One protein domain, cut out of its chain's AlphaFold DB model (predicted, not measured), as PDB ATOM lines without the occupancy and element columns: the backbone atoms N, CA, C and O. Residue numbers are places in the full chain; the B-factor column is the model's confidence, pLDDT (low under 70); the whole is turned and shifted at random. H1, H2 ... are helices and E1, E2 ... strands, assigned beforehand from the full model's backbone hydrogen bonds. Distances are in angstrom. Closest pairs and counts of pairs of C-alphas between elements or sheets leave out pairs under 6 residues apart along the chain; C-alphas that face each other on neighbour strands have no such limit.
ATOM      1  N   LEU A   3      31.758  33.218  51.143       78.06
ATOM      2  CA  LEU A   3      32.129  34.632  51.125       78.06
ATOM      3  C   LEU A   3      33.638  34.747  50.917       78.06
ATOM      4  O   LEU A   3      34.423  34.336  51.768       78.06
ATOM      5  N   LEU A   4      34.039  35.332  49.794       73.56
ATOM      6  CA  LEU A   4      35.420  35.710  49.529       73.56
ATOM      7  C   LEU A   4      35.586  37.181  49.893       73.56
ATOM      8  O   LEU A   4      35.054  38.049  49.204       73.56
ATOM      9  N   SER A   5      36.306  37.446  50.979       68.25
ATOM     10  CA  SER A   5      36.650  38.789  51.440       68.25
ATOM     11  C   SER A   5      38.157  38.840  51.647       68.25
ATOM     12  O   SER A   5      38.688  38.049  52.424       68.25
ATOM     13  N   SER A   6      38.865  39.724  50.943       55.97
ATOM     14  CA  SER A   6      40.291  39.946  51.202       55.97
ATOM     15  C   SER A   6      40.646  41.426  51.144       55.97
ATOM     16  O   SER A   6      40.467  42.035  50.092       55.97
ATOM     17  N   PRO A   7      41.181  42.008  52.235       49.16
ATOM     18  CA  PRO A   7      41.709  43.371  52.239       49.16
ATOM     19  C   PRO A   7      43.040  43.492  51.476       49.16
ATOM     20  O   PRO A   7      43.405  44.585  51.052       49.16
ATOM     21  N   ALA A   8      43.748  42.376  51.287       46.84
ATOM     22  CA  ALA A   8      45.039  42.282  50.625       46.84
ATOM     23  C   ALA A   8      44.970  41.133  49.614       46.84
ATOM     24  O   ALA A   8      45.310  40.016  49.961       46.84
ATOM     25  N   CYS A   9      44.394  41.429  48.445       44.12
ATOM     26  CA  CYS A   9      44.396  40.784  47.112       44.12
ATOM     27  C   CYS A   9      44.698  39.286  46.876       44.12
ATOM     28  O   CYS A   9      44.430  38.830  45.773       44.12
ATOM     29  N   ASP A  10      45.152  38.491  47.829       48.66
ATOM     30  CA  ASP A  10      45.664  37.148  47.591       48.66
ATOM     31  C   ASP A  10      44.776  36.119  48.289       48.66
ATOM     32  O   ASP A  10      45.214  35.342  49.135       48.66
ATOM     33  N   VAL A  11      43.485  36.083  47.932       49.16
ATOM     34  CA  VAL A  11      42.771  34.811  48.098       49.16
ATOM     35  C   VAL A  11      43.261  33.913  46.976       49.16
ATOM     36  O   VAL A  11      42.676  33.878  45.893       49.16
ATOM     37  N   HIS A  12      44.351  33.195  47.233       52.94
ATOM     38  CA  HIS A  12      44.695  32.015  46.459       52.94
ATOM     39  C   HIS A  12      43.591  30.988  46.704       52.94
ATOM     40  O   HIS A  12      43.682  30.137  47.588       52.94
ATOM     41  N   LEU A  13      42.501  31.098  45.939       57.84
ATOM     42  CA  LEU A  13      41.629  29.962  45.706       57.84
ATOM     43  C   LEU A  13      42.563  28.877  45.186       57.84
ATOM     44  O   LEU A  13      43.156  29.028  44.120       57.84
ATOM     45  N   THR A  14      42.773  27.851  46.006       54.38
ATOM     46  CA  THR A  14      43.535  26.656  45.644       54.38
ATOM     47  C   THR A  14      43.143  26.223  44.233       54.38
ATOM     48  O   THR A  14      41.970  26.375  43.893       54.38
ATOM     49  N   ASP A  15      44.036  25.616  43.444       61.66
ATOM     50  CA  ASP A  15      43.747  25.152  42.066       61.66
ATOM     51  C   ASP A  15      42.601  24.114  41.952       61.66
ATOM     52  O   ASP A  15      42.377  23.510  40.904       61.66
ATOM     53  N   ARG A  16      41.871  23.861  43.041       69.81
ATOM     54  CA  ARG A  16      40.763  22.928  43.140       69.81
ATOM     55  C   ARG A  16      39.425  23.652  42.955       69.81
ATOM     56  O   ARG A  16      39.178  24.664  43.614       69.81
ATOM     57  N   PRO A  17      38.531  23.114  42.109       81.25
ATOM     58  CA  PRO A  17      37.188  23.649  41.948       81.25
ATOM     59  C   PRO A  17      36.326  23.393  43.193       81.25
ATOM     60  O   PRO A  17      36.559  22.463  43.965       81.25
ATOM     61  N   PHE A  18      35.263  24.181  43.329       85.75
ATOM     62  CA  PHE A  18      34.210  24.069  44.336       85.75
ATOM     63  C   PHE A  18      32.906  23.594  43.664       85.75
ATOM     64  O   PHE A  18      31.988  24.391  43.441       85.75
ATOM     65  N   PRO A  19      32.798  22.304  43.293       87.44
ATOM     66  CA  PRO A  19      31.730  21.809  42.424       87.44
ATOM     67  C   PRO A  19      30.338  21.821  43.061       87.44
ATOM     68  O   PRO A  19      29.355  21.840  42.332       87.44
ATOM     69  N   SER A  20      30.247  21.833  44.391       90.12
ATOM     70  CA  SER A  20      28.971  21.848  45.123       90.12
ATOM     71  C   SER A  20      28.545  23.252  45.564       90.12
ATOM     72  O   SER A  20      27.508  23.407  46.207       90.12
ATOM     73  N   LEU A  21      29.344  24.286  45.271       88.50
ATOM     74  CA  LEU A  21      29.029  25.647  45.686       88.50
ATOM     75  C   LEU A  21      27.921  26.228  44.802       88.50
ATOM     76  O   LEU A  21      28.104  26.377  43.601       88.50
ATOM     77  N   THR A  22      26.799  26.604  45.411       89.50
ATOM     78  CA  THR A  22      25.636  27.187  44.718       89.50
ATOM     79  C   THR A  22      25.549  28.709  44.843       89.50
ATOM     80  O   THR A  22      24.947  29.370  43.994       89.50
ATOM     81  N   VAL A  23      26.183  29.274  45.873       89.50
ATOM     82  CA  VAL A  23      26.111  30.698  46.228       89.50
ATOM     83  C   VAL A  23      27.512  31.230  46.482       89.50
ATOM     84  O   VAL A  23      28.201  30.732  47.380       89.50
ATOM     85  N   LEU A  24      27.902  32.250  45.722       86.38
ATOM     86  CA  LEU A  24      29.186  32.931  45.837       86.38
ATOM     87  C   LEU A  24      28.967  34.415  46.122       86.38
ATOM     88  O   LEU A  24      28.351  35.125  45.327       86.38
ATOM     89  N   ILE A  25      29.523  34.887  47.233       86.38
ATOM     90  CA  ILE A  25      29.599  36.307  47.557       86.38
ATOM     91  C   ILE A  25      31.058  36.723  47.431       86.38
ATOM     92  O   ILE A  25      31.937  36.175  48.094       86.38
ATOM     93  N   ARG A  26      31.324  37.690  46.562       80.50
ATOM     94  CA  ARG A  26      32.645  38.265  46.348       80.50
ATOM     95  C   ARG A  26      32.644  39.690  46.875       80.50
ATOM     96  O   ARG A  26      32.111  40.589  46.230       80.50
ATOM     97  N   ASN A  27      33.278  39.884  48.022       76.00
ATOM     98  CA  ASN A  27      33.566  41.196  48.573       76.00
ATOM     99  C   ASN A  27      34.968  41.627  48.129       76.00
ATOM    100  O   ASN A  27      35.968  41.071  48.584       76.00
ATOM    101  N   ALA A  28      35.039  42.575  47.195       65.44
ATOM    102  CA  ALA A  28      36.290  43.037  46.602       65.44
ATOM    103  C   ALA A  28      36.619  44.455  47.101       65.44
ATOM    104  O   ALA A  28      36.241  45.428  46.448       65.44
ATOM    105  N   PRO A  29      37.314  44.613  48.246       50.56
ATOM    106  CA  PRO A  29      37.650  45.932  48.786       50.56
ATOM    107  C   PRO A  29      38.762  46.649  47.997       50.56
ATOM    108  O   PRO A  29      38.900  47.869  48.122       50.56
ATOM    109  N   SER A  30      39.515  45.942  47.147       48.38
ATOM    110  CA  SER A  30      40.563  46.489  46.278       48.38
ATOM    111  C   SER A  30      40.363  46.106  44.807       48.38
ATOM    112  O   SER A  30      39.761  45.091  44.470       48.38
ATOM    113  N   ASP A  31      40.879  46.964  43.928       48.72
ATOM    114  CA  ASP A  31      40.630  47.016  42.483       48.72
ATOM    115  C   ASP A  31      41.285  45.882  41.667       48.72
ATOM    116  O   ASP A  31      41.581  46.033  40.482       48.72
ATOM    117  N   THR A  32      41.591  44.740  42.279       43.16
ATOM    118  CA  THR A  32      42.454  43.716  41.686       43.16
ATOM    119  C   THR A  32      41.684  42.593  40.987       43.16
ATOM    120  O   THR A  32      40.648  42.087  41.429       43.16
ATOM    121  N   PHE A  33      42.229  42.202  39.833       50.12
ATOM    122  CA  PHE A  33      41.923  40.967  39.119       50.12
ATOM    123  C   PHE A  33      42.199  39.785  40.052       50.12
ATOM    124  O   PHE A  33      43.336  39.354  40.170       50.12
ATOM    125  N   VAL A  34      41.184  39.248  40.724       48.47
ATOM    126  CA  VAL A  34      41.362  38.037  41.548       48.47
ATOM    127  C   VAL A  34      40.241  37.040  41.270       48.47
ATOM    128  O   VAL A  34      39.591  36.504  42.155       48.47
ATOM    129  N   LEU A  35      39.978  36.841  39.982       50.91
ATOM    130  CA  LEU A  35      39.973  35.483  39.444       50.91
ATOM    131  C   LEU A  35      41.007  35.388  38.309       50.91
ATOM    132  O   LEU A  35      40.823  34.648  37.353       50.91
ATOM    133  N   ALA A  36      42.104  36.155  38.385       46.16
ATOM    134  CA  ALA A  36      43.310  35.827  37.628       46.16
ATOM    135  C   ALA A  36      43.993  34.655  38.342       46.16
ATOM    136  O   ALA A  36      45.047  34.791  38.953       46.16
ATOM    137  N   THR A  37      43.304  33.522  38.383       49.31
ATOM    138  CA  THR A  37      43.836  32.298  38.959       49.31
ATOM    139  C   THR A  37      44.626  31.589  37.869       49.31
ATOM    140  O   THR A  37      44.118  31.427  36.762       49.31
ATOM    141  N   SER A  38      45.828  31.099  38.181       48.91
ATOM    142  CA  SER A  38      46.473  30.030  37.395       48.91
ATOM    143  C   SER A  38      45.589  28.782  37.274       48.91
ATOM    144  O   SER A  38      45.842  27.922  36.435       48.91
ATOM    145  N   ALA A  39      44.559  28.682  38.121       57.84
ATOM    146  CA  ALA A  39      43.604  27.597  38.153       57.84
ATOM    147  C   ALA A  39      42.769  27.508  36.869       57.84
ATOM    148  O   ALA A  39      42.248  28.503  36.358       57.84
ATOM    149  N   VAL A  40      42.588  26.274  36.399       70.94
ATOM    150  CA  VAL A  40      41.787  25.947  35.220       70.94
ATOM    151  C   VAL A  40      40.301  26.227  35.518       70.94
ATOM    152  O   VAL A  40      39.737  25.608  36.423       70.94
ATOM    153  N   PRO A  41      39.634  27.154  34.800       76.00
ATOM    154  CA  PRO A  41      38.191  27.353  34.927       76.00
ATOM    155  C   PRO A  41      37.409  26.107  34.455       76.00
ATOM    156  O   PRO A  41      37.873  25.412  33.550       76.00
ATOM    157  N   PRO A  42      36.195  25.837  34.983       84.62
ATOM    158  CA  PRO A  42      35.458  26.636  35.962       84.62
ATOM    159  C   PRO A  42      35.781  26.278  37.425       84.62
ATOM    160  O   PRO A  42      35.753  25.114  37.816       84.62
ATOM    161  N   LEU A  43      35.974  27.298  38.274       83.75
ATOM    162  CA  LEU A  43      36.169  27.103  39.723       83.75
ATOM    163  C   LEU A  43      34.858  26.874  40.480       83.75
ATOM    164  O   LEU A  43      34.854  26.238  41.527       83.75
ATOM    165  N   PHE A  44      33.744  27.378  39.962       88.44
ATOM    166  CA  PHE A  44      32.448  27.399  40.634       88.44
ATOM    167  C   PHE A  44      31.333  26.903  39.698       88.44
ATOM    168  O   PHE A  44      30.375  27.628  39.416       88.44
ATOM    169  N   PRO A  45      31.434  25.670  39.169       90.12
ATOM    170  CA  PRO A  45      30.566  25.210  38.086       90.12
ATOM    171  C   PRO A  45      29.083  25.099  38.470       90.12
ATOM    172  O   PRO A  45      28.239  25.117  37.576       90.12
ATOM    173  N   ALA A  46      28.748  24.987  39.761       91.62
ATOM    174  CA  ALA A  46      27.369  24.901  40.250       91.62
ATOM    175  C   ALA A  46      26.798  26.224  40.786       91.62
ATOM    176  O   ALA A  46      25.645  26.240  41.219       91.62
ATOM    177  N   VAL A  47      27.555  27.329  40.750       91.00
ATOM    178  CA  VAL A  47      27.066  28.613  41.266       91.00
ATOM    179  C   VAL A  47      25.904  29.108  40.417       91.00
ATOM    180  O   VAL A  47      26.021  29.260  39.202       91.00
ATOM    181  N   THR A  48      24.787  29.381  41.088       92.25
ATOM    182  CA  THR A  48      23.573  29.966  40.511       92.25
ATOM    183  C   THR A  48      23.346  31.393  41.000       92.25
ATOM    184  O   THR A  48      22.772  32.186  40.253       92.25
ATOM    185  N   HIS A  49      23.835  31.730  42.197       91.81
ATOM    186  CA  HIS A  49      23.699  33.049  42.812       91.81
ATOM    187  C   HIS A  49      25.070  33.669  43.044       91.81
ATOM    188  O   HIS A  49      25.875  33.153  43.824       91.81
ATOM    189  N   LEU A  50      25.322  34.778  42.356       88.62
ATOM    190  CA  LEU A  50      26.546  35.554  42.467       88.62
ATOM    191  C   LEU A  50      26.221  36.944  43.008       88.62
ATOM    192  O   LEU A  50      25.425  37.676  42.421       88.62
ATOM    193  N   HIS A  51      26.877  37.324  44.098       88.25
ATOM    194  CA  HIS A  51      26.821  38.677  44.640       88.25
ATOM    195  C   HIS A  51      28.207  39.296  44.637       88.25
ATOM    196  O   HIS A  51      29.141  38.756  45.220       88.25
ATOM    197  N   ILE A  52      28.344  40.420  43.947       85.31
ATOM    198  CA  ILE A  52      29.583  41.183  43.854       85.31
ATOM    199  C   ILE A  52      29.395  42.459  44.665       85.31
ATOM    200  O   ILE A  52      28.530  43.271  44.347       85.31
ATOM    201  N   VAL A  53      30.207  42.647  45.698       82.81
ATOM    202  CA  VAL A  53      30.285  43.901  46.452       82.81
ATOM    203  C   VAL A  53      31.517  44.650  45.957       82.81
ATOM    204  O   VAL A  53      32.644  44.166  46.099       82.81
ATOM    205  N   MET A  54      31.297  45.794  45.306       79.19
ATOM    206  CA  MET A  54      32.365  46.595  44.704       79.19
ATOM    207  C   MET A  54      33.063  47.496  45.732       79.19
ATOM    208  O   MET A  54      32.484  47.909  46.736       79.19
ATOM    209  N   SER A  55      34.320  47.845  45.450       72.94
ATOM    210  CA  SER A  55      35.051  48.863  46.209       72.94
ATOM    211  C   SER A  55      34.664  50.273  45.749       72.94
ATOM    212  O   SER A  55      34.590  50.508  44.541       72.94
ATOM    213  N   PRO A  56      34.562  51.263  46.661       62.78
ATOM    214  CA  PRO A  56      34.409  52.674  46.291       62.78
ATOM    215  C   PRO A  56      35.574  53.216  45.458       62.78
ATOM    216  O   PRO A  56      35.454  54.282  44.867       62.78
ATOM    217  N   ARG A  57      36.725  52.532  45.460       62.53
ATOM    218  CA  ARG A  57      37.907  52.932  44.685       62.53
ATOM    219  C   ARG A  57      37.937  52.318  43.284       62.53
ATOM    220  O   ARG A  57      38.880  52.593  42.554       62.53
ATOM    221  N   SER A  58      36.938  51.507  42.921       61.81
ATOM    222  CA  SER A  58      36.901  50.802  41.642       61.81
ATOM    223  C   SER A  58      36.428  51.713  40.515       61.81
ATOM    224  O   SER A  58      35.236  51.810  40.226       61.81
ATOM    225  N   LEU A  59      37.371  52.441  39.916       54.94
ATOM    226  CA  LEU A  59      37.061  53.521  38.973       54.94
ATOM    227  C   LEU A  59      37.095  53.092  37.499       54.94
ATOM    228  O   LEU A  59      36.557  53.807  36.663       54.94
ATOM    229  N   ASN A  60      37.690  51.940  37.167       54.75
ATOM    230  CA  ASN A  60      38.044  51.617  35.774       54.75
ATOM    231  C   ASN A  60      37.784  50.161  35.349       54.75
ATOM    232  O   ASN A  60      38.402  49.691  34.391       54.75
ATOM    233  N   ARG A  61      36.946  49.387  36.053       58.50
ATOM    234  CA  ARG A  61      36.812  47.946  35.764       58.50
ATOM    235  C   ARG A  61      35.373  47.469  35.737       58.50
ATOM    236  O   ARG A  61      34.589  47.742  36.637       58.50
ATOM    237  N   ALA A  62      35.050  46.707  34.692       57.53
ATOM    238  CA  ALA A  62      33.759  46.060  34.559       57.53
ATOM    239  C   ALA A  62      33.599  45.045  35.693       57.53
ATOM    240  O   ALA A  62      34.343  44.061  35.719       57.53
ATOM    241  N   PRO A  63      32.595  45.185  36.580       56.59
ATOM    242  CA  PRO A  63      32.286  44.121  37.539       56.59
ATOM    243  C   PRO A  63      31.863  42.820  36.826       56.59
ATOM    244  O   PRO A  63      31.759  41.760  37.439       56.59
ATOM    245  N   PHE A  64      31.645  42.893  35.510       61.06
ATOM    246  CA  PHE A  64      31.135  41.838  34.645       61.06
ATOM    247  C   PHE A  64      32.217  40.985  33.974       61.06
ATOM    248  O   PHE A  64      31.890  39.953  33.396       61.06
ATOM    249  N   SER A  65      33.496  41.378  34.027       56.88
ATOM    250  CA  SER A  65      34.552  40.649  33.317       56.88
ATOM    251  C   SER A  65      35.221  39.596  34.207       56.88
ATOM    252  O   SER A  65      35.738  39.911  35.279       56.88
ATOM    253  N   GLY A  66      35.237  38.343  33.746       68.75
ATOM    254  CA  GLY A  66      36.085  37.267  34.275       68.75
ATOM    255  C   GLY A  66      35.397  36.237  35.173       68.75
ATOM    256  O   GLY A  66      35.810  35.087  35.176       68.75
ATOM    257  N   TRP A  67      34.318  36.567  35.888       77.88
ATOM    258  CA  TRP A  67      33.641  35.567  36.732       77.88
ATOM    259  C   TRP A  67      32.830  34.547  35.923       77.88
ATOM    260  O   TRP A  67      32.638  33.425  36.382       77.88
ATOM    261  N   ILE A  68      32.378  34.907  34.717       80.00
ATOM    262  CA  ILE A  68      31.493  34.080  33.876       80.00
ATOM    263  C   ILE A  68      32.159  32.750  33.504       80.00
ATOM    264  O   ILE A  68      31.504  31.713  33.493       80.00
ATOM    265  N   THR A  69      33.470  32.762  33.254       81.12
ATOM    266  CA  THR A  69      34.242  31.548  32.946       81.12
ATOM    267  C   THR A  69      34.361  30.622  34.155       81.12
ATOM    268  O   THR A  69      34.448  29.408  33.993       81.12
ATOM    269  N   HIS A  70      34.320  31.169  35.374       83.25
ATOM    270  CA  HIS A  70      34.398  30.395  36.611       83.25
ATOM    271  C   HIS A  70      33.031  29.979  37.158       83.25
ATOM    272  O   HIS A  70      32.948  28.922  37.776       83.25
ATOM    273  N   ALA A  71      31.977  30.757  36.913       87.31
ATOM    274  CA  ALA A  71      30.609  30.514  37.371       87.31
ATOM    275  C   ALA A  71      29.598  30.563  36.201       87.31
ATOM    276  O   ALA A  71      28.690  31.404  36.186       87.31
ATOM    277  N   PRO A  72      29.719  29.666  35.202       88.00
ATOM    278  CA  PRO A  72      28.944  29.740  33.958       88.00
ATOM    279  C   PRO A  72      27.437  29.515  34.148       88.00
ATOM    280  O   PRO A  72      26.640  29.928  33.308       88.00
ATOM    281  N   ARG A  73      27.023  28.882  35.254       91.25
ATOM    282  CA  ARG A  73      25.615  28.584  35.572       91.25
ATOM    283  C   ARG A  73      24.910  29.678  36.380       91.25
ATOM    284  O   ARG A  73      23.776  29.473  36.814       91.25
ATOM    285  N   THR A  74      25.546  30.835  36.558       90.56
ATOM    286  CA  THR A  74      24.965  31.955  37.306       90.56
ATOM    287  C   THR A  74      23.658  32.408  36.659       90.56
ATOM    288  O   THR A  74      23.634  32.788  35.492       90.56
ATOM    289  N   THR A  75      22.573  32.392  37.428       91.62
ATOM    290  CA  THR A  75      21.240  32.841  37.001       91.62
ATOM    291  C   THR A  75      20.828  34.139  37.687       91.62
ATOM    292  O   THR A  75      20.113  34.934  37.076       91.62
ATOM    293  N   HIS A  76      21.309  34.369  38.910       92.00
ATOM    294  CA  HIS A  76      21.023  35.539  39.730       92.00
ATOM    295  C   HIS A  76      22.319  36.305  39.980       92.00
ATOM    296  O   HIS A  76      23.256  35.774  40.580       92.00
ATOM    297  N   LEU A  77      22.367  37.549  39.511       89.12
ATOM    298  CA  LEU A  77      23.494  38.453  39.686       89.12
ATOM    299  C   LEU A  77      23.057  39.650  40.529       89.12
ATOM    300  O   LEU A  77      22.209  40.434  40.111       89.12
ATOM    301  N   ARG A  78      23.670  39.819  41.699       89.19
ATOM    302  CA  ARG A  78      23.533  41.027  42.515       89.19
ATOM    303  C   ARG A  78      24.845  41.794  42.510       89.19
ATOM    304  O   ARG A  78      25.906  41.207  42.709       89.19
ATOM    305  N   ILE A  79      24.781  43.105  42.322       86.38
ATOM    306  CA  ILE A  79      25.941  43.988  42.413       86.38
ATOM    307  C   ILE A  79      25.626  45.067  43.427       86.38
ATOM    308  O   ILE A  79      24.780  45.918  43.178       86.38
ATOM    309  N   SER A  80      26.306  45.023  44.565       84.44
ATOM    310  CA  SER A  80      26.174  46.032  45.608       84.44
ATOM    311  C   SER A  80      27.364  46.972  45.629       84.44
ATOM    312  O   SER A  80      28.471  46.616  45.219       84.44
ATOM    313  N   PHE A  81      27.127  48.173  46.155       80.50
ATOM    314  CA  PHE A  81      28.161  49.188  46.323       80.50
ATOM    315  C   PHE A  81      28.778  49.639  44.985       80.50
ATOM    316  O   PHE A  81      29.960  49.956  44.918       80.50
ATOM    317  N   CYS A  82      27.983  49.661  43.906       80.56
ATOM    318  CA  CYS A  82      28.451  49.978  42.553       80.56
ATOM    319  C   CYS A  82      28.674  51.495  42.375       80.56
ATOM    320  O   CYS A  82      27.692  52.245  42.408       80.56
ATOM    321  N   PRO A  83      29.919  51.985  42.197       77.31
ATOM    322  CA  PRO A  83      30.168  53.407  41.985       77.31
ATOM    323  C   PRO A  83      29.809  53.796  40.546       77.31
ATOM    324  O   PRO A  83      30.386  53.282  39.587       77.31
ATOM    325  N   MET A  84      28.856  54.715  40.391       74.81
ATOM    326  CA  MET A  84      28.236  55.038  39.099       74.81
ATOM    327  C   MET A  84      28.869  56.247  38.405       74.81
ATOM    328  O   MET A  84      28.200  57.234  38.103       74.81
ATOM    329  N   VAL A  85      30.178  56.179  38.168       68.69
ATOM    330  CA  VAL A  85      30.947  57.221  37.472       68.69
ATOM    331  C   VAL A  85      31.844  56.587  36.410       68.69
ATOM    332  O   VAL A  85      32.209  55.411  36.494       68.69
ATOM    333  N   GLY A  86      32.175  57.372  35.382       69.81
ATOM    334  CA  GLY A  86      33.113  56.978  34.336       69.81
ATOM    335  C   GLY A  86      32.647  55.733  33.586       69.81
ATOM    336  O   GLY A  86      31.502  55.645  33.145       69.81
ATOM    337  N   THR A  87      33.536  54.749  33.455       72.06
ATOM    338  CA  THR A  87      33.282  53.525  32.679       72.06
ATOM    339  C   THR A  87      32.274  52.576  33.327       72.06
ATOM    340  O   THR A  87      31.741  51.711  32.644       72.06
ATOM    341  N   ASN A  88      31.983  52.701  34.627       75.88
ATOM    342  CA  ASN A  88      31.083  51.763  35.313       75.88
ATOM    343  C   ASN A  88      29.632  51.885  34.848       75.88
ATOM    344  O   ASN A  88      28.948  50.873  34.713       75.88
ATOM    345  N   LEU A  89      29.186  53.104  34.542       79.25
ATOM    346  CA  LEU A  89      27.874  53.331  33.945       79.25
ATOM    347  C   LEU A  89      27.778  52.665  32.565       79.25
ATOM    348  O   LEU A  89      26.785  52.007  32.269       79.25
ATOM    349  N   GLU A  90      28.840  52.748  31.761       79.06
ATOM    350  CA  GLU A  90      28.921  52.068  30.464       79.06
ATOM    351  C   GLU A  90      28.933  50.543  30.616       79.06
ATOM    352  O   GLU A  90      28.258  49.825  29.885       79.06
ATOM    353  N   HIS A  91      29.622  50.020  31.627       79.00
ATOM    354  CA  HIS A  91      29.585  48.595  31.933       79.00
ATOM    355  C   HIS A  91      28.170  48.122  32.304       79.00
ATOM    356  O   HIS A  91      27.755  47.045  31.874       79.00
ATOM    357  N   VAL A  92      27.419  48.918  33.076       82.38
ATOM    358  CA  VAL A  92      26.009  48.635  33.386       82.38
ATOM    359  C   VAL A  92      25.152  48.696  32.120       82.38
ATOM    360  O   VAL A  92      24.318  47.816  31.925       82.38
ATOM    361  N   ARG A  93      25.399  49.656  31.219       82.38
ATOM    362  CA  ARG A  93      24.734  49.720  29.905       82.38
ATOM    363  C   ARG A  93      24.969  48.456  29.085       82.38
ATOM    364  O   ARG A  93      24.011  47.851  28.611       82.38
ATOM    365  N   ILE A  94      26.222  48.011  28.991       80.81
ATOM    366  CA  ILE A  94      26.609  46.782  28.283       80.81
ATOM    367  C   ILE A  94      25.927  45.558  28.898       80.81
ATOM    368  O   ILE A  94      25.389  44.733  28.164       80.81
ATOM    369  N   LEU A  95      25.910  45.437  30.232       82.06
ATOM    370  CA  LEU A  95      25.206  44.348  30.916       82.06
ATOM    371  C   LEU A  95      23.713  44.343  30.568       82.06
ATOM    372  O   LEU A  95      23.152  43.288  30.282       82.06
ATOM    373  N   LEU A  96      23.077  45.513  30.643       83.94
ATOM    374  CA  LEU A  96      21.643  45.685  30.423       83.94
ATOM    375  C   LEU A  96      21.255  45.670  28.938       83.94
ATOM    376  O   LEU A  96      20.069  45.615  28.625       83.94
ATOM    377  N   GLY A  97      22.233  45.678  28.029       79.81
ATOM    378  CA  GLY A  97      22.004  45.725  26.588       79.81
ATOM    379  C   GLY A  97      21.332  47.023  26.138       79.81
ATOM    380  O   GLY A  97      20.562  47.009  25.178       79.81
ATOM    381  N   THR A  98      21.565  48.128  26.849       78.00
ATOM    382  CA  THR A  98      20.890  49.405  26.582       78.00
ATOM    383  C   THR A  98      21.674  50.245  25.571       78.00
ATOM    384  O   THR A  98      22.908  50.242  25.581       78.00
ATOM    385  N   PRO A  99      20.993  50.982  24.673       72.38
ATOM    386  CA  PRO A  99      21.666  51.827  23.691       72.38
ATOM    387  C   PRO A  99      22.372  53.019  24.354       72.38
ATOM    388  O   PRO A  99      21.911  53.547  25.371       72.38
ATOM    389  N   THR A 100      23.480  53.471  23.760       67.12
ATOM    390  CA  THR A 100      24.242  54.641  24.219       67.12
ATOM    391  C   THR A 100      23.435  55.938  24.084       67.12
ATOM    392  O   THR A 100      22.615  56.111  23.183       67.12
ATOM    393  N   TRP A 101      23.647  56.865  25.021       51.72
ATOM    394  CA  TRP A 101      23.058  58.208  24.994       51.72
ATOM    395  C   TRP A 101      23.894  59.148  24.100       51.72
ATOM    396  O   TRP A 101      25.119  59.037  24.134       51.72
ATOM    397  N   PRO A 102      23.313  60.107  23.341       52.31
ATOM    398  CA  PRO A 102      21.907  60.522  23.289       52.31
ATOM    399  C   PRO A 102      21.058  59.689  22.319       52.31
ATOM    400  O   PRO A 102      21.594  59.058  21.417       52.31
ATOM    401  N   ARG A 103      19.724  59.765  22.485       55.16
ATOM    402  CA  ARG A 103      18.635  59.145  21.689       55.16
ATOM    403  C   ARG A 103      18.668  59.439  20.166       55.16
ATOM    404  O   ARG A 103      17.656  59.840  19.591       55.16
ATOM    405  N   ARG A 104      19.797  59.320  19.467       45.72
ATOM    406  CA  ARG A 104      19.843  59.454  18.005       45.72
ATOM    407  C   ARG A 104      19.405  58.137  17.381       45.72
ATOM    408  O   ARG A 104      20.095  57.140  17.523       45.72
ATOM    409  N   ALA A 105      18.246  58.203  16.723       46.06
ATOM    410  CA  ALA A 105      17.665  57.204  15.832       46.06
ATOM    411  C   ALA A 105      17.861  55.759  16.314       46.06
ATOM    412  O   ALA A 105      18.767  55.054  15.874       46.06
ATOM    413  N   LEU A 106      16.970  55.324  17.210       48.19
ATOM    414  CA  LEU A 106      16.770  53.904  17.477       48.19
ATOM    415  C   LEU A 106      16.561  53.198  16.123       48.19
ATOM    416  O   LEU A 106      15.638  53.575  15.394       48.19
ATOM    417  N   PRO A 107      17.374  52.194  15.754       44.41
ATOM    418  CA  PRO A 107      16.951  51.274  14.713       44.41
ATOM    419  C   PRO A 107      15.614  50.662  15.152       44.41
ATOM    420  O   PRO A 107      15.424  50.402  16.339       44.41
ATOM    421  N   ALA A 108      14.699  50.423  14.204       49.78
ATOM    422  CA  ALA A 108      13.327  49.940  14.442       49.78
ATOM    423  C   ALA A 108      13.235  48.645  15.279       49.78
ATOM    424  O   ALA A 108      12.159  48.255  15.721       49.78
ATOM    425  N   ARG A 109      14.373  47.991  15.503       47.41
ATOM    426  CA  ARG A 109      14.621  47.015  16.552       47.41
ATOM    427  C   ARG A 109      16.142  46.902  16.680       47.41
ATOM    428  O   ARG A 109      16.769  46.540  15.679       47.41
ATOM    429  N   PRO A 110      16.784  47.241  17.811       48.81
ATOM    430  CA  PRO A 110      18.181  46.872  17.972       48.81
ATOM    431  C   PRO A 110      18.288  45.343  17.846       48.81
ATOM    432  O   PRO A 110      17.380  44.631  18.291       48.81
ATOM    433  N   PRO A 111      19.336  44.809  17.191       48.66
ATOM    434  CA  PRO A 111      19.572  43.371  17.201       48.66
ATOM    435  C   PRO A 111      19.566  42.894  18.659       48.66
ATOM    436  O   PRO A 111      20.053  43.638  19.516       48.66
ATOM    437  N   PRO A 112      19.001  41.706  18.965       53.66
ATOM    438  CA  PRO A 112      18.941  41.213  20.334       53.66
ATOM    439  C   PRO A 112      20.343  41.311  20.918       53.66
ATOM    440  O   PRO A 112      21.274  40.725  20.358       53.66
ATOM    441  N   ALA A 113      20.498  42.123  21.969       52.53
ATOM    442  CA  ALA A 113      21.796  42.374  22.570       52.53
ATOM    443  C   ALA A 113      22.445  41.014  22.826       52.53
ATOM    444  O   ALA A 113      21.867  40.167  23.516       52.53
ATOM    445  N   VAL A 114      23.593  40.763  22.188       53.91
ATOM    446  CA  VAL A 114      24.350  39.533  22.407       53.91
ATOM    447  C   VAL A 114      24.674  39.528  23.889       53.91
ATOM    448  O   VAL A 114      25.493  40.318  24.353       53.91
ATOM    449  N   ARG A 115      23.948  38.705  24.651       61.56
ATOM    450  CA  ARG A 115      24.084  38.685  26.102       61.56
ATOM    451  C   ARG A 115      25.510  38.270  26.413       61.56
ATOM    452  O   ARG A 115      25.892  37.132  26.149       61.56
ATOM    453  N   THR A 116      26.259  39.165  27.043       63.50
ATOM    454  CA  THR A 116      27.587  38.864  27.589       63.50
ATOM    455  C   THR A 116      27.508  37.706  28.590       63.50
ATOM    456  O   THR A 116      28.449  36.929  28.714       63.50
ATOM    457  N   CYS A 117      26.349  37.548  29.248       72.25
ATOM    458  CA  CYS A 117      26.061  36.508  30.235       72.25
ATOM    459  C   CYS A 117      24.743  35.773  29.896       72.25
ATOM    460  O   CYS A 117      23.691  36.127  30.434       72.25
ATOM    461  N   PRO A 118      24.734  34.753  29.018       74.88
ATOM    462  CA  PRO A 118      23.488  34.130  28.548       74.88
ATOM    463  C   PRO A 118      22.711  33.370  29.637       74.88
ATOM    464  O   PRO A 118      21.488  33.234  29.540       74.88
ATOM    465  N   SER A 119      23.395  32.882  30.674       86.00
ATOM    466  CA  SER A 119      22.793  32.162  31.803       86.00
ATOM    467  C   SER A 119      22.090  33.076  32.805       86.00
ATOM    468  O   SER A 119      21.130  32.641  33.444       86.00
ATOM    469  N   VAL A 120      22.498  34.346  32.898       88.25
ATOM    470  CA  VAL A 120      21.915  35.300  33.844       88.25
ATOM    471  C   VAL A 120      20.492  35.643  33.413       88.25
ATOM    472  O   VAL A 120      20.223  36.044  32.275       88.25
ATOM    473  N   ARG A 121      19.557  35.459  34.344       88.56
ATOM    474  CA  ARG A 121      18.127  35.731  34.167       88.56
ATOM    475  C   ARG A 121      17.649  36.861  35.058       88.56
ATOM    476  O   ARG A 121      16.715  37.546  34.655       88.56
ATOM    477  N   HIS A 122      18.283  37.050  36.209       90.88
ATOM    478  CA  HIS A 122      17.897  38.062  37.172       90.88
ATOM    479  C   HIS A 122      19.088  38.928  37.572       90.88
ATOM    480  O   HIS A 122      20.162  38.397  37.871       90.88
ATOM    481  N   VAL A 123      18.896  40.246  37.574       89.31
ATOM    482  CA  VAL A 123      19.930  41.235  37.890       89.31
ATOM    483  C   VAL A 123      19.393  42.244  38.899       89.31
ATOM    484  O   VAL A 123      18.333  42.824  38.684       89.31
ATOM    485  N   ALA A 124      20.149  42.492  39.964       89.88
ATOM    486  CA  ALA A 124      19.906  43.584  40.900       89.88
ATOM    487  C   ALA A 124      21.174  44.429  41.055       89.88
ATOM    488  O   ALA A 124      22.258  43.890  41.296       89.88
ATOM    489  N   ILE A 125      21.050  45.747  40.913       87.06
ATOM    490  CA  ILE A 125      22.171  46.689  41.021       87.06
ATOM    491  C   ILE A 125      21.855  47.693  42.121       87.06
ATOM    492  O   ILE A 125      20.853  48.392  42.050       87.06
ATOM    493  N   GLN A 126      22.723  47.792  43.121       84.88
ATOM    494  CA  GLN A 126      22.628  48.762  44.206       84.88
ATOM    495  C   GLN A 126      23.748  49.799  44.043       84.88
ATOM    496  O   GLN A 126      24.904  49.531  44.412       84.88
ATOM    497  N   PRO A 127      23.443  50.956  43.432       80.88
ATOM    498  CA  PRO A 127      24.428  51.992  43.173       80.88
ATOM    499  C   PRO A 127      24.809  52.747  44.454       80.88
ATOM    500  O   PRO A 127      24.035  52.829  45.409       80.88
ATOM    501  N   VAL A 128      26.001  53.342  44.463       76.50
ATOM    502  CA  VAL A 128      26.449  54.276  45.505       76.50
ATOM    503  C   VAL A 128      26.983  55.572  44.890       76.50
ATOM    504  O   VAL A 128      27.620  55.527  43.832       76.50
ATOM    505  N   PRO A 129      26.772  56.727  45.548       68.62
ATOM    506  CA  PRO A 129      27.398  57.978  45.173       68.62
ATOM    507  C   PRO A 129      28.913  57.842  45.240       68.62
ATOM    508  O   PRO A 129      29.493  57.359  46.226       68.62
ATOM    509  N   ASP A 130      29.558  58.295  44.175       66.62
ATOM    510  CA  ASP A 130      31.006  58.333  44.110       66.62
ATOM    511  C   ASP A 130      31.566  59.330  45.139       66.62
ATOM    512  O   ASP A 130      30.936  60.330  45.498       66.62
ATOM    513  N   ARG A 131      32.776  59.046  45.619       62.53
ATOM    514  CA  ARG A 131      33.541  59.914  46.512       62.53
ATOM    515  C   ARG A 131      33.773  61.308  45.920       62.53
ATOM    516  O   ARG A 131      33.798  62.275  46.668       62.53
ATOM    517  N   TYR A 132      33.900  61.433  44.599       60.25
ATOM    518  CA  TYR A 132      34.043  62.723  43.920       60.25
ATOM    519  C   TYR A 132      32.784  63.581  43.991       60.25
ATOM    520  O   TYR A 132      32.878  64.798  43.892       60.25
ATOM    521  N   ILE A 133      31.612  62.975  44.192       57.50
ATOM    522  CA  ILE A 133      30.386  63.746  44.373       57.50
ATOM    523  C   ILE A 133      30.341  64.313  45.803       57.50
ATOM    524  O   ILE A 133      29.730  65.351  46.021       57.50
ATOM    525  N   GLU A 134      31.055  63.724  46.777       58.22
ATOM    526  CA  GLU A 134      31.100  64.207  48.174       58.22
ATOM    527  C   GLU A 134      31.683  65.621  48.316       58.22
ATOM    528  O   GLU A 134      31.378  66.309  49.288       58.22
ATOM    529  N   SER A 135      32.496  66.072  47.354       61.06
ATOM    530  CA  SER A 135      33.049  67.432  47.324       61.06
ATOM    531  C   SER A 135      32.151  68.451  46.608       61.06
ATOM    532  O   SER A 135      32.475  69.638  46.575       61.06
ATOM    533  N   VAL A 136      31.027  68.014  46.033       63.38
ATOM    534  CA  VAL A 136      30.116  68.849  45.243       63.38
ATOM    535  C   VAL A 136      29.067  69.509  46.157       63.38
ATOM    536  O   VAL A 136      28.546  68.857  47.066       63.38
ATOM    537  N   PRO A 137      28.688  70.786  45.934       65.25
ATOM    538  CA  PRO A 137      27.638  71.445  46.714       65.25
ATOM    539  C   PRO A 137      26.322  70.648  46.748       65.25
ATOM    540  O   PRO A 137      25.902  70.084  45.734       65.25
ATOM    541  N   ARG A 138      25.619  70.650  47.893       63.16
ATOM    542  CA  ARG A 138      24.402  69.837  48.141       63.16
ATOM    543  C   ARG A 138      23.336  69.940  47.040       63.16
ATOM    544  O   ARG A 138      22.776  68.927  46.629       63.16
ATOM    545  N   GLY A 139      23.069  71.144  46.528       61.19
ATOM    546  CA  GLY A 139      22.078  71.349  45.459       61.19
ATOM    547  C   GLY A 139      22.478  70.712  44.122       61.19
ATOM    548  O   GLY A 139      21.629  70.264  43.353       61.19
ATOM    549  N   THR A 140      23.778  70.622  43.860       66.69
ATOM    550  CA  THR A 140      24.340  70.032  42.644       66.69
ATOM    551  C   THR A 140      24.431  68.507  42.773       66.69
ATOM    552  O   THR A 140      24.064  67.804  41.835       66.69
ATOM    553  N   MET A 141      24.777  67.994  43.961       65.00
ATOM    554  CA  MET A 141      24.691  66.568  44.320       65.00
ATOM    555  C   MET A 141      23.290  65.993  44.054       65.00
ATOM    556  O   MET A 141      23.158  64.966  43.393       65.00
ATOM    557  N   GLY A 142      22.237  66.679  44.514       65.81
ATOM    558  CA  GLY A 142      20.856  66.231  44.310       65.81
ATOM    559  C   GLY A 142      20.488  66.091  42.830       65.81
ATOM    560  O   GLY A 142      19.894  65.091  42.436       65.81
ATOM    561  N   ARG A 143      20.896  67.049  41.985       68.94
ATOM    562  CA  ARG A 143      20.669  66.984  40.529       68.94
ATOM    563  C   ARG A 143      21.442  65.851  39.857       68.94
ATOM    564  O   ARG A 143      20.879  65.178  38.993       68.94
ATOM    565  N   PHE A 144      22.702  65.633  40.241       71.00
ATOM    566  CA  PHE A 144      23.505  64.523  39.720       71.00
ATOM    567  C   PHE A 144      22.872  63.177  40.058       71.00
ATOM    568  O   PHE A 144      22.694  62.344  39.172       71.00
ATOM    569  N   TYR A 145      22.467  62.989  41.315       72.50
ATOM    570  CA  TYR A 145      21.823  61.753  41.731       72.50
ATOM    571  C   TYR A 145      20.472  61.537  41.040       72.50
ATOM    572  O   TYR A 145      20.216  60.440  40.556       72.50
ATOM    573  N   TRP A 146      19.633  62.572  40.930       72.75
ATOM    574  CA  TRP A 146      18.370  62.469  40.192       72.75
ATOM    575  C   TRP A 146      18.581  62.044  38.742       72.75
ATOM    576  O   TRP A 146      17.901  61.138  38.271       72.75
ATOM    577  N   SER A 147      19.556  62.653  38.064       75.88
ATOM    578  CA  SER A 147      19.884  62.311  36.678       75.88
ATOM    579  C   SER A 147      20.334  60.855  36.560       75.88
ATOM    580  O   SER A 147      19.830  60.127  35.711       75.88
ATOM    581  N   LEU A 148      21.213  60.409  37.464       77.19
ATOM    582  CA  LEU A 148      21.678  59.027  37.515       77.19
ATOM    583  C   LEU A 148      20.534  58.043  37.796       77.19
ATOM    584  O   LEU A 148      20.433  57.018  37.127       77.19
ATOM    585  N   ARG A 149      19.660  58.342  38.766       77.56
ATOM    586  CA  ARG A 149      18.496  57.507  39.092       77.56
ATOM    587  C   ARG A 149      17.597  57.359  37.871       77.56
ATOM    588  O   ARG A 149      17.285  56.237  37.498       77.56
ATOM    589  N   SER A 150      17.234  58.467  37.226       79.56
ATOM    590  CA  SER A 150      16.408  58.446  36.016       79.56
ATOM    591  C   SER A 150      17.053  57.638  34.891       79.56
ATOM    592  O   SER A 150      16.366  56.875  34.217       79.56
ATOM    593  N   GLU A 151      18.367  57.769  34.707       83.31
ATOM    594  CA  GLU A 151      19.102  57.006  33.703       83.31
ATOM    595  C   GLU A 151      19.065  55.501  33.997       83.31
ATOM    596  O   GLU A 151      18.772  54.705  33.106       83.31
ATOM    597  N   LEU A 152      19.293  55.099  35.249       83.94
ATOM    598  CA  LEU A 152      19.292  53.693  35.650       83.94
ATOM    599  C   LEU A 152      17.904  53.062  35.645       83.94
ATOM    600  O   LEU A 152      17.762  51.925  35.194       83.94
ATOM    601  N   SER A 153      16.884  53.796  36.092       83.75
ATOM    602  CA  SER A 153      15.490  53.367  35.995       83.75
ATOM    603  C   SER A 153      15.109  53.107  34.541       83.75
ATOM    604  O   SER A 153      14.590  52.036  34.238       83.75
ATOM    605  N   TRP A 154      15.458  54.021  33.629       85.88
ATOM    606  CA  TRP A 154      15.228  53.829  32.197       85.88
ATOM    607  C   TRP A 154      15.972  52.605  31.644       85.88
ATOM    608  O   TRP A 154      15.393  51.821  30.895       85.88
ATOM    609  N   MET A 155      17.240  52.403  32.021       85.75
ATOM    610  CA  MET A 155      18.017  51.248  31.558       85.75
ATOM    611  C   MET A 155      17.402  49.914  31.989       85.75
ATOM    612  O   MET A 155      17.362  48.963  31.209       85.75
ATOM    613  N   VAL A 156      16.946  49.835  33.238       87.25
ATOM    614  CA  VAL A 156      16.306  48.635  33.777       87.25
ATOM    615  C   VAL A 156      14.949  48.390  33.130       87.25
ATOM    616  O   VAL A 156      14.649  47.255  32.758       87.25
ATOM    617  N   GLU A 157      14.146  49.438  32.965       86.31
ATOM    618  CA  GLU A 157      12.858  49.354  32.282       86.31
ATOM    619  C   GLU A 157      13.033  48.831  30.851       86.31
ATOM    620  O   GLU A 157      12.377  47.864  30.465       86.31
ATOM    621  N   TRP A 158      13.997  49.387  30.113       86.31
ATOM    622  CA  TRP A 158      14.367  48.925  28.779       86.31
ATOM    623  C   TRP A 158      14.760  47.443  28.766       86.31
ATOM    624  O   TRP A 158      14.234  46.661  27.977       86.31
ATOM    625  N   ALA A 159      15.662  47.028  29.662       85.25
ATOM    626  CA  ALA A 159      16.140  45.648  29.724       85.25
ATOM    627  C   ALA A 159      15.016  44.639  30.030       85.25
ATOM    628  O   ALA A 159      15.042  43.512  29.525       85.25
ATOM    629  N   ASN A 160      14.032  45.042  30.838       86.06
ATOM    630  CA  ASN A 160      12.844  44.243  31.129       86.06
ATOM    631  C   ASN A 160      11.890  44.184  29.927       86.06
ATOM    632  O   ASN A 160      11.433  43.097  29.575       86.06
ATOM    633  N   GLN A 161      11.624  45.318  29.269       83.19
ATOM    634  CA  GLN A 161      10.748  45.400  28.091       83.19
ATOM    635  C   GLN A 161      11.285  44.586  26.907       83.19
ATOM    636  O   GLN A 161      10.543  43.828  26.285       83.19
ATOM    637  N   GLU A 162      12.587  44.672  26.640       82.25
ATOM    638  CA  GLU A 162      13.256  43.929  25.563       82.25
ATOM    639  C   GLU A 162      13.520  42.453  25.918       82.25
ATOM    640  O   GLU A 162      14.090  41.698  25.126       82.25
ATOM    641  N   GLY A 163      13.138  42.010  27.122       80.31
ATOM    642  CA  GLY A 163      13.353  40.636  27.570       80.31
ATOM    643  C   GLY A 163      14.834  40.254  27.657       80.31
ATOM    644  O   GLY A 163      15.185  39.076  27.517       80.31
ATOM    645  N   VAL A 164      15.730  41.223  27.893       80.94
ATOM    646  CA  VAL A 164      17.166  40.981  28.133       80.94
ATOM    647  C   VAL A 164      17.367  40.226  29.446       80.94
ATOM    648  O   VAL A 164      18.260  39.389  29.559       80.94
ATOM    649  N   PHE A 165      16.485  40.422  30.422       83.50
ATOM    650  CA  PHE A 165      16.425  39.634  31.649       83.50
ATOM    651  C   PHE A 165      14.979  39.227  31.936       83.50
ATOM    652  O   PHE A 165      14.044  39.827  31.420       83.50
ATOM    653  N   LYS A 166      14.786  38.179  32.748       85.31
ATOM    654  CA  LYS A 166      13.467  37.895  33.336       85.31
ATOM    655  C   LYS A 166      13.099  38.957  34.374       85.31
ATOM    656  O   LYS A 166      11.925  39.217  34.583       85.31
ATOM    657  N   SER A 167      14.104  39.509  35.055       88.12
ATOM    658  CA  SER A 167      13.956  40.628  35.983       88.12
ATOM    659  C   SER A 167      15.288  41.361  36.113       88.12
ATOM    660  O   SER A 167      16.285  40.766  36.518       88.12
ATOM    661  N   ALA A 168      15.317  42.640  35.776       88.69
ATOM    662  CA  ALA A 168      16.369  43.578  36.130       88.69
ATOM    663  C   ALA A 168      15.789  44.610  37.104       88.69
ATOM    664  O   ALA A 168      14.635  45.016  36.943       88.69
ATOM    665  N   ARG A 169      16.564  45.014  38.115       88.56
ATOM    666  CA  ARG A 169      16.157  46.002  39.126       88.56
ATOM    667  C   ARG A 169      17.326  46.870  39.580       88.56
ATOM    668  O   ARG A 169      18.470  46.412  39.637       88.56
ATOM    669  N   ILE A 170      17.009  48.111  39.934       85.50
ATOM    670  CA  ILE A 170      17.886  48.974  40.721       85.50
ATOM    671  C   ILE A 170      17.375  48.928  42.149       85.50
ATOM    672  O   ILE A 170      16.223  49.272  42.382       85.50
ATOM    673  N   LEU A 171      18.226  48.515  43.078       81.38
ATOM    674  CA  LEU A 171      17.897  48.557  44.493       81.38
ATOM    675  C   LEU A 171      18.020  49.999  44.949       81.38
ATOM    676  O   LEU A 171      19.100  50.592  44.825       81.38
ATOM    677  N   GLU A 172      16.891  50.537  45.411       69.12
ATOM    678  CA  GLU A 172      16.738  51.891  45.932       69.12
ATOM    679  C   GLU A 172      17.933  52.222  46.831       69.12
ATOM    680  O   GLU A 172      18.145  51.599  47.871       69.12
ATOM    681  N   PRO A 173      18.790  53.159  46.419       58.84
ATOM    682  CA  PRO A 173      20.044  53.357  47.120       58.84
ATOM    683  C   PRO A 173      19.886  54.353  48.283       58.84
ATOM    684  O   PRO A 173      20.868  54.746  48.895       58.84
ATOM    685  N   LYS A 174      18.674  54.812  48.598       61.66
ATOM    686  CA  LYS A 174      18.471  56.046  49.353       61.66
ATOM    687  C   LYS A 174      18.021  55.777  50.801       61.66
ATOM    688  O   LYS A 174      17.038  55.075  50.976       61.66
ATOM    689  N   PRO A 175      18.635  56.404  51.820       51.84
ATOM    690  CA  PRO A 175      17.961  56.652  53.094       51.84
ATOM    691  C   PRO A 175      16.986  57.835  52.965       51.84
ATOM    692  O   PRO A 175      17.248  58.802  52.244       51.84
ATOM    693  N   ASP A 176      15.872  57.795  53.690       50.75
ATOM    694  CA  ASP A 176      14.849  58.841  53.650       50.75
ATOM    695  C   ASP A 176      15.402  60.267  53.833       50.75
ATOM    696  O   ASP A 176      16.078  60.593  54.813       50.75
ATOM    697  N   GLY A 177      15.065  61.134  52.870       51.59
ATOM    698  CA  GLY A 177      15.443  62.551  52.834       51.59
ATOM    699  C   GLY A 177      16.703  62.874  52.014       51.59
ATOM    700  O   GLY A 177      17.782  62.335  52.221       51.59
ATOM    701  N   PHE A 178      16.599  63.857  51.110       48.97
ATOM    702  CA  PHE A 178      17.741  64.469  50.391       48.97
ATOM    703  C   PHE A 178      18.736  65.207  51.313       48.97
ATOM    704  O   PHE A 178      19.665  65.866  50.847       48.97
ATOM    705  N   THR A 179      18.499  65.159  52.622       48.62
ATOM    706  CA  THR A 179      19.154  65.952  53.659       48.62
ATOM    707  C   THR A 179      20.295  65.218  54.357       48.62
ATOM    708  O   THR A 179      21.087  65.871  55.037       48.62
ATOM    709  N   LYS A 180      20.403  63.896  54.189       52.22
ATOM    710  CA  LYS A 180      21.362  63.052  54.913       52.22
ATOM    711  C   LYS A 180      22.703  62.912  54.189       52.22
ATOM    712  O   LYS A 180      22.783  62.929  52.960       52.22
ATOM    713  N   PHE A 181      23.780  62.854  54.973       58.22
ATOM    714  CA  PHE A 181      25.168  62.878  54.500       58.22
ATOM    715  C   PHE A 181      25.521  61.623  53.676       58.22
ATOM    716  O   PHE A 181      25.016  60.534  53.932       58.22
ATOM    717  N   SER A 182      26.452  61.743  52.720       60.03
ATOM    718  CA  SER A 182      26.923  60.625  51.873       60.03
ATOM    719  C   SER A 182      27.483  59.433  52.667       60.03
ATOM    720  O   SER A 182      27.468  58.297  52.190       60.03
ATOM    721  N   SER A 183      27.961  59.677  53.888       65.12
ATOM    722  CA  SER A 183      28.408  58.650  54.827       65.12
ATOM    723  C   SER A 183      27.274  57.729  55.271       65.12
ATOM    724  O   SER A 183      27.476  56.520  55.324       65.12
ATOM    725  N   GLU A 184      26.082  58.270  55.531       67.88
ATOM    726  CA  GLU A 184      24.915  57.496  55.982       67.88
ATOM    727  C   GLU A 184      24.391  56.584  54.875       67.88
ATOM    728  O   GLU A 184      24.049  55.437  55.128       67.88
ATOM    729  N   TRP A 185      24.441  57.036  53.623       68.56
ATOM    730  CA  TRP A 185      24.126  56.198  52.465       68.56
ATOM    731  C   TRP A 185      25.045  54.986  52.369       68.56
ATOM    732  O   TRP A 185      24.599  53.857  52.189       68.56
ATOM    733  N   ARG A 186      26.359  55.203  52.485       71.62
ATOM    734  CA  ARG A 186      27.333  54.107  52.421       71.62
ATOM    735  C   ARG A 186      27.142  53.117  53.562       71.62
ATOM    736  O   ARG A 186      27.382  51.932  53.348       71.62
ATOM    737  N   ILE A 187      26.726  53.599  54.731       75.44
ATOM    738  CA  ILE A 187      26.350  52.758  55.870       75.44
ATOM    739  C   ILE A 187      25.079  51.968  55.536       75.44
ATOM    740  O   ILE A 187      25.128  50.750  55.588       75.44
ATOM    741  N   ALA A 188      24.010  52.610  55.060       73.69
ATOM    742  CA  ALA A 188      22.754  51.940  54.709       73.69
ATOM    743  C   ALA A 188      22.928  50.882  53.603       73.69
ATOM    744  O   ALA A 188      22.432  49.761  53.705       73.69
ATOM    745  N   VAL A 189      23.702  51.192  52.556       74.56
ATOM    746  CA  VAL A 189      24.048  50.211  51.516       74.56
ATOM    747  C   VAL A 189      24.897  49.088  52.100       74.56
ATOM    748  O   VAL A 189      24.702  47.935  51.717       74.56
ATOM    749  N   ARG A 190      25.817  49.399  53.027       77.12
ATOM    750  CA  ARG A 190      26.601  48.383  53.735       77.12
ATOM    751  C   ARG A 190      25.708  47.429  54.516       77.12
ATOM    752  O   ARG A 190      25.752  46.232  54.266       77.12
ATOM    753  N   GLU A 191      24.863  47.966  55.379       77.75
ATOM    754  CA  GLU A 191      23.913  47.206  56.186       77.75
ATOM    755  C   GLU A 191      22.963  46.386  55.304       77.75
ATOM    756  O   GLU A 191      22.662  45.233  55.599       77.75
ATOM    757  N   SER A 192      22.519  46.941  54.174       75.69
ATOM    758  CA  SER A 192      21.690  46.235  53.197       75.69
ATOM    759  C   SER A 192      22.383  45.009  52.598       75.69
ATOM    760  O   SER A 192      21.771  43.943  52.540       75.69
ATOM    761  N   TRP A 193      23.637  45.115  52.148       78.31
ATOM    762  CA  TRP A 193      24.319  43.954  51.569       78.31
ATOM    763  C   TRP A 193      24.816  42.980  52.648       78.31
ATOM    764  O   TRP A 193      24.852  41.780  52.399       78.31
ATOM    765  N   GLU A 194      25.135  43.452  53.856       77.44
ATOM    766  CA  GLU A 194      25.444  42.587  55.003       77.44
ATOM    767  C   GLU A 194      24.224  41.751  55.413       77.44
ATOM    768  O   GLU A 194      24.363  40.551  55.658       77.44
ATOM    769  N   ARG A 195      23.009  42.323  55.370       76.38
ATOM    770  CA  ARG A 195      21.758  41.561  55.545       76.38
ATOM    771  C   ARG A 195      21.631  40.415  54.541       76.38
ATOM    772  O   ARG A 195      21.210  39.333  54.926       76.38
ATOM    773  N   VAL A 196      22.045  40.615  53.290       75.19
ATOM    774  CA  VAL A 196      22.039  39.567  52.249       75.19
ATOM    775  C   VAL A 196      23.007  38.428  52.589       75.19
ATOM    776  O   VAL A 196      22.672  37.258  52.414       75.19
ATOM    777  N   VAL A 197      24.188  38.744  53.132       74.19
ATOM    778  CA  VAL A 197      25.147  37.727  53.601       74.19
ATOM    779  C   VAL A 197      24.563  36.899  54.744       74.19
ATOM    780  O   VAL A 197      24.778  35.692  54.787       74.19
ATOM    781  N   ILE A 198      23.848  37.543  55.669       73.69
ATOM    782  CA  ILE A 198      23.298  36.899  56.867       73.69
ATOM    783  C   ILE A 198      22.050  36.071  56.534       73.69
ATOM    784  O   ILE A 198      21.930  34.945  57.008       73.69
ATOM    785  N   ALA A 199      21.141  36.613  55.721       70.25
ATOM    786  CA  ALA A 199      19.863  35.984  55.390       70.25
ATOM    787  C   ALA A 199      20.009  34.787  54.434       70.25
ATOM    788  O   ALA A 199      19.206  33.864  54.477       70.25
ATOM    789  N   GLY A 200      21.048  34.763  53.594       65.69
ATOM    790  CA  GLY A 200      21.194  33.724  52.577       65.69
ATOM    791  C   GLY A 200      20.242  33.913  51.389       65.69
ATOM    792  O   GLY A 200      19.650  34.972  51.202       65.69
TER     793      GLY A 200
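AT A GLANCE: This is residues 3 to 200 of the 221 residues of an uncharacterized protein of Polyporus brumalis (UniProt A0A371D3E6). A single slab of six parallel strands, laid side by side in chain order, has helices on both faces: H2 and H4 over one, towards the E6 edge, and the long H5 over the other. Long loops lie around the E1 to E3 end, and residues 102 to 108 stick out free. The printed part has 198 residues, with elements in the order E1 E2 E3 H1 E4 H2 E5 H3 H4 E6 H5; the class is mixed, and under half of the residues are in named elements. It is compact, with a radius of gyration of the C-alphas of 17.3 A and spans of 52 by 44 by 29 A.

HOW THE PARTS SIT: E1, residues 3 to 5, is an edge strand parallel to E2, residues 23 to 27, with N 4 and O 25 2.8 A apart. E2 is parallel to E3, residues 49 to 53, with N 24 and O 49 at 2.9 A. H1, residues 67 to 70, is not on the sheet. E4, residues 76 to 83, bends by 55 degrees at residue 80; N 50 and O 76 of the parallel pair E3 and E4 are 2.9 A apart. H2, residues 87 to 96, is on the sheet at a height of 9.3 A. E5, residues 122 to 128, is parallel to E4, with N 79 and O 124 at 2.8 A. H3, residues 131 to 135, is close to but not clearly touching H4, residues 138 to 161; the closest C-alphas, of Ile 133 and Met 141, are 6.4 A apart. H4 is on the same face as H2, over edge strand E6, residues 167 to 170, at a height of 5.8 A. With residues 155 to 159 alone it touches H2, the closest C-alphas being those of Leu 96 and Ala 159, 5.5 A. N 123 of E5 and O 167 of E6 are 2.9 A apart. H5, residues 182 to 199, is on the opposite face at a height of 8.7 A; its closest C-alphas to E4 are those of Trp 193 and Ser 80, 6.6 A. E3, H1, E4, then E4, H2, E5, then E5, H3, H4, E6 are strand-helix-strand units, parallel neighbour strands joined through helices, each with a right-handed crossover; helices on both faces give three layers. Every O i to N i+4 pair is within hydrogen-bond range in H2 and H5, 19 of 20 in H4 and 0 of 1 in H3, where 1 of 2 O i to N i+3 pairs is; H1 is too short for an i+4 pair.

IN THESE COORDINATES: C-alpha 3, where E1 begins, is at (32.129, 34.632, 51.125). E4 is 20.2 A long, E5 20.1 A, H4 34.4 A and H5 25.9 A; H5 ends with C-alpha 199 at (19.863, 35.984, 55.390).

THE WHOLE: The two C-alphas farthest apart, those of Arg 16 and Gly 139, are 52.0 A apart. The printed part has no cut. The long links are E1 to E2, E2 to E3, E3 to H1, H2 to E5 and E6 to H5. Mean pLDDT of the printed part is 71.5, with 84 residues under 70, among them 5 to 16, 100 to 116 and 129 to 143.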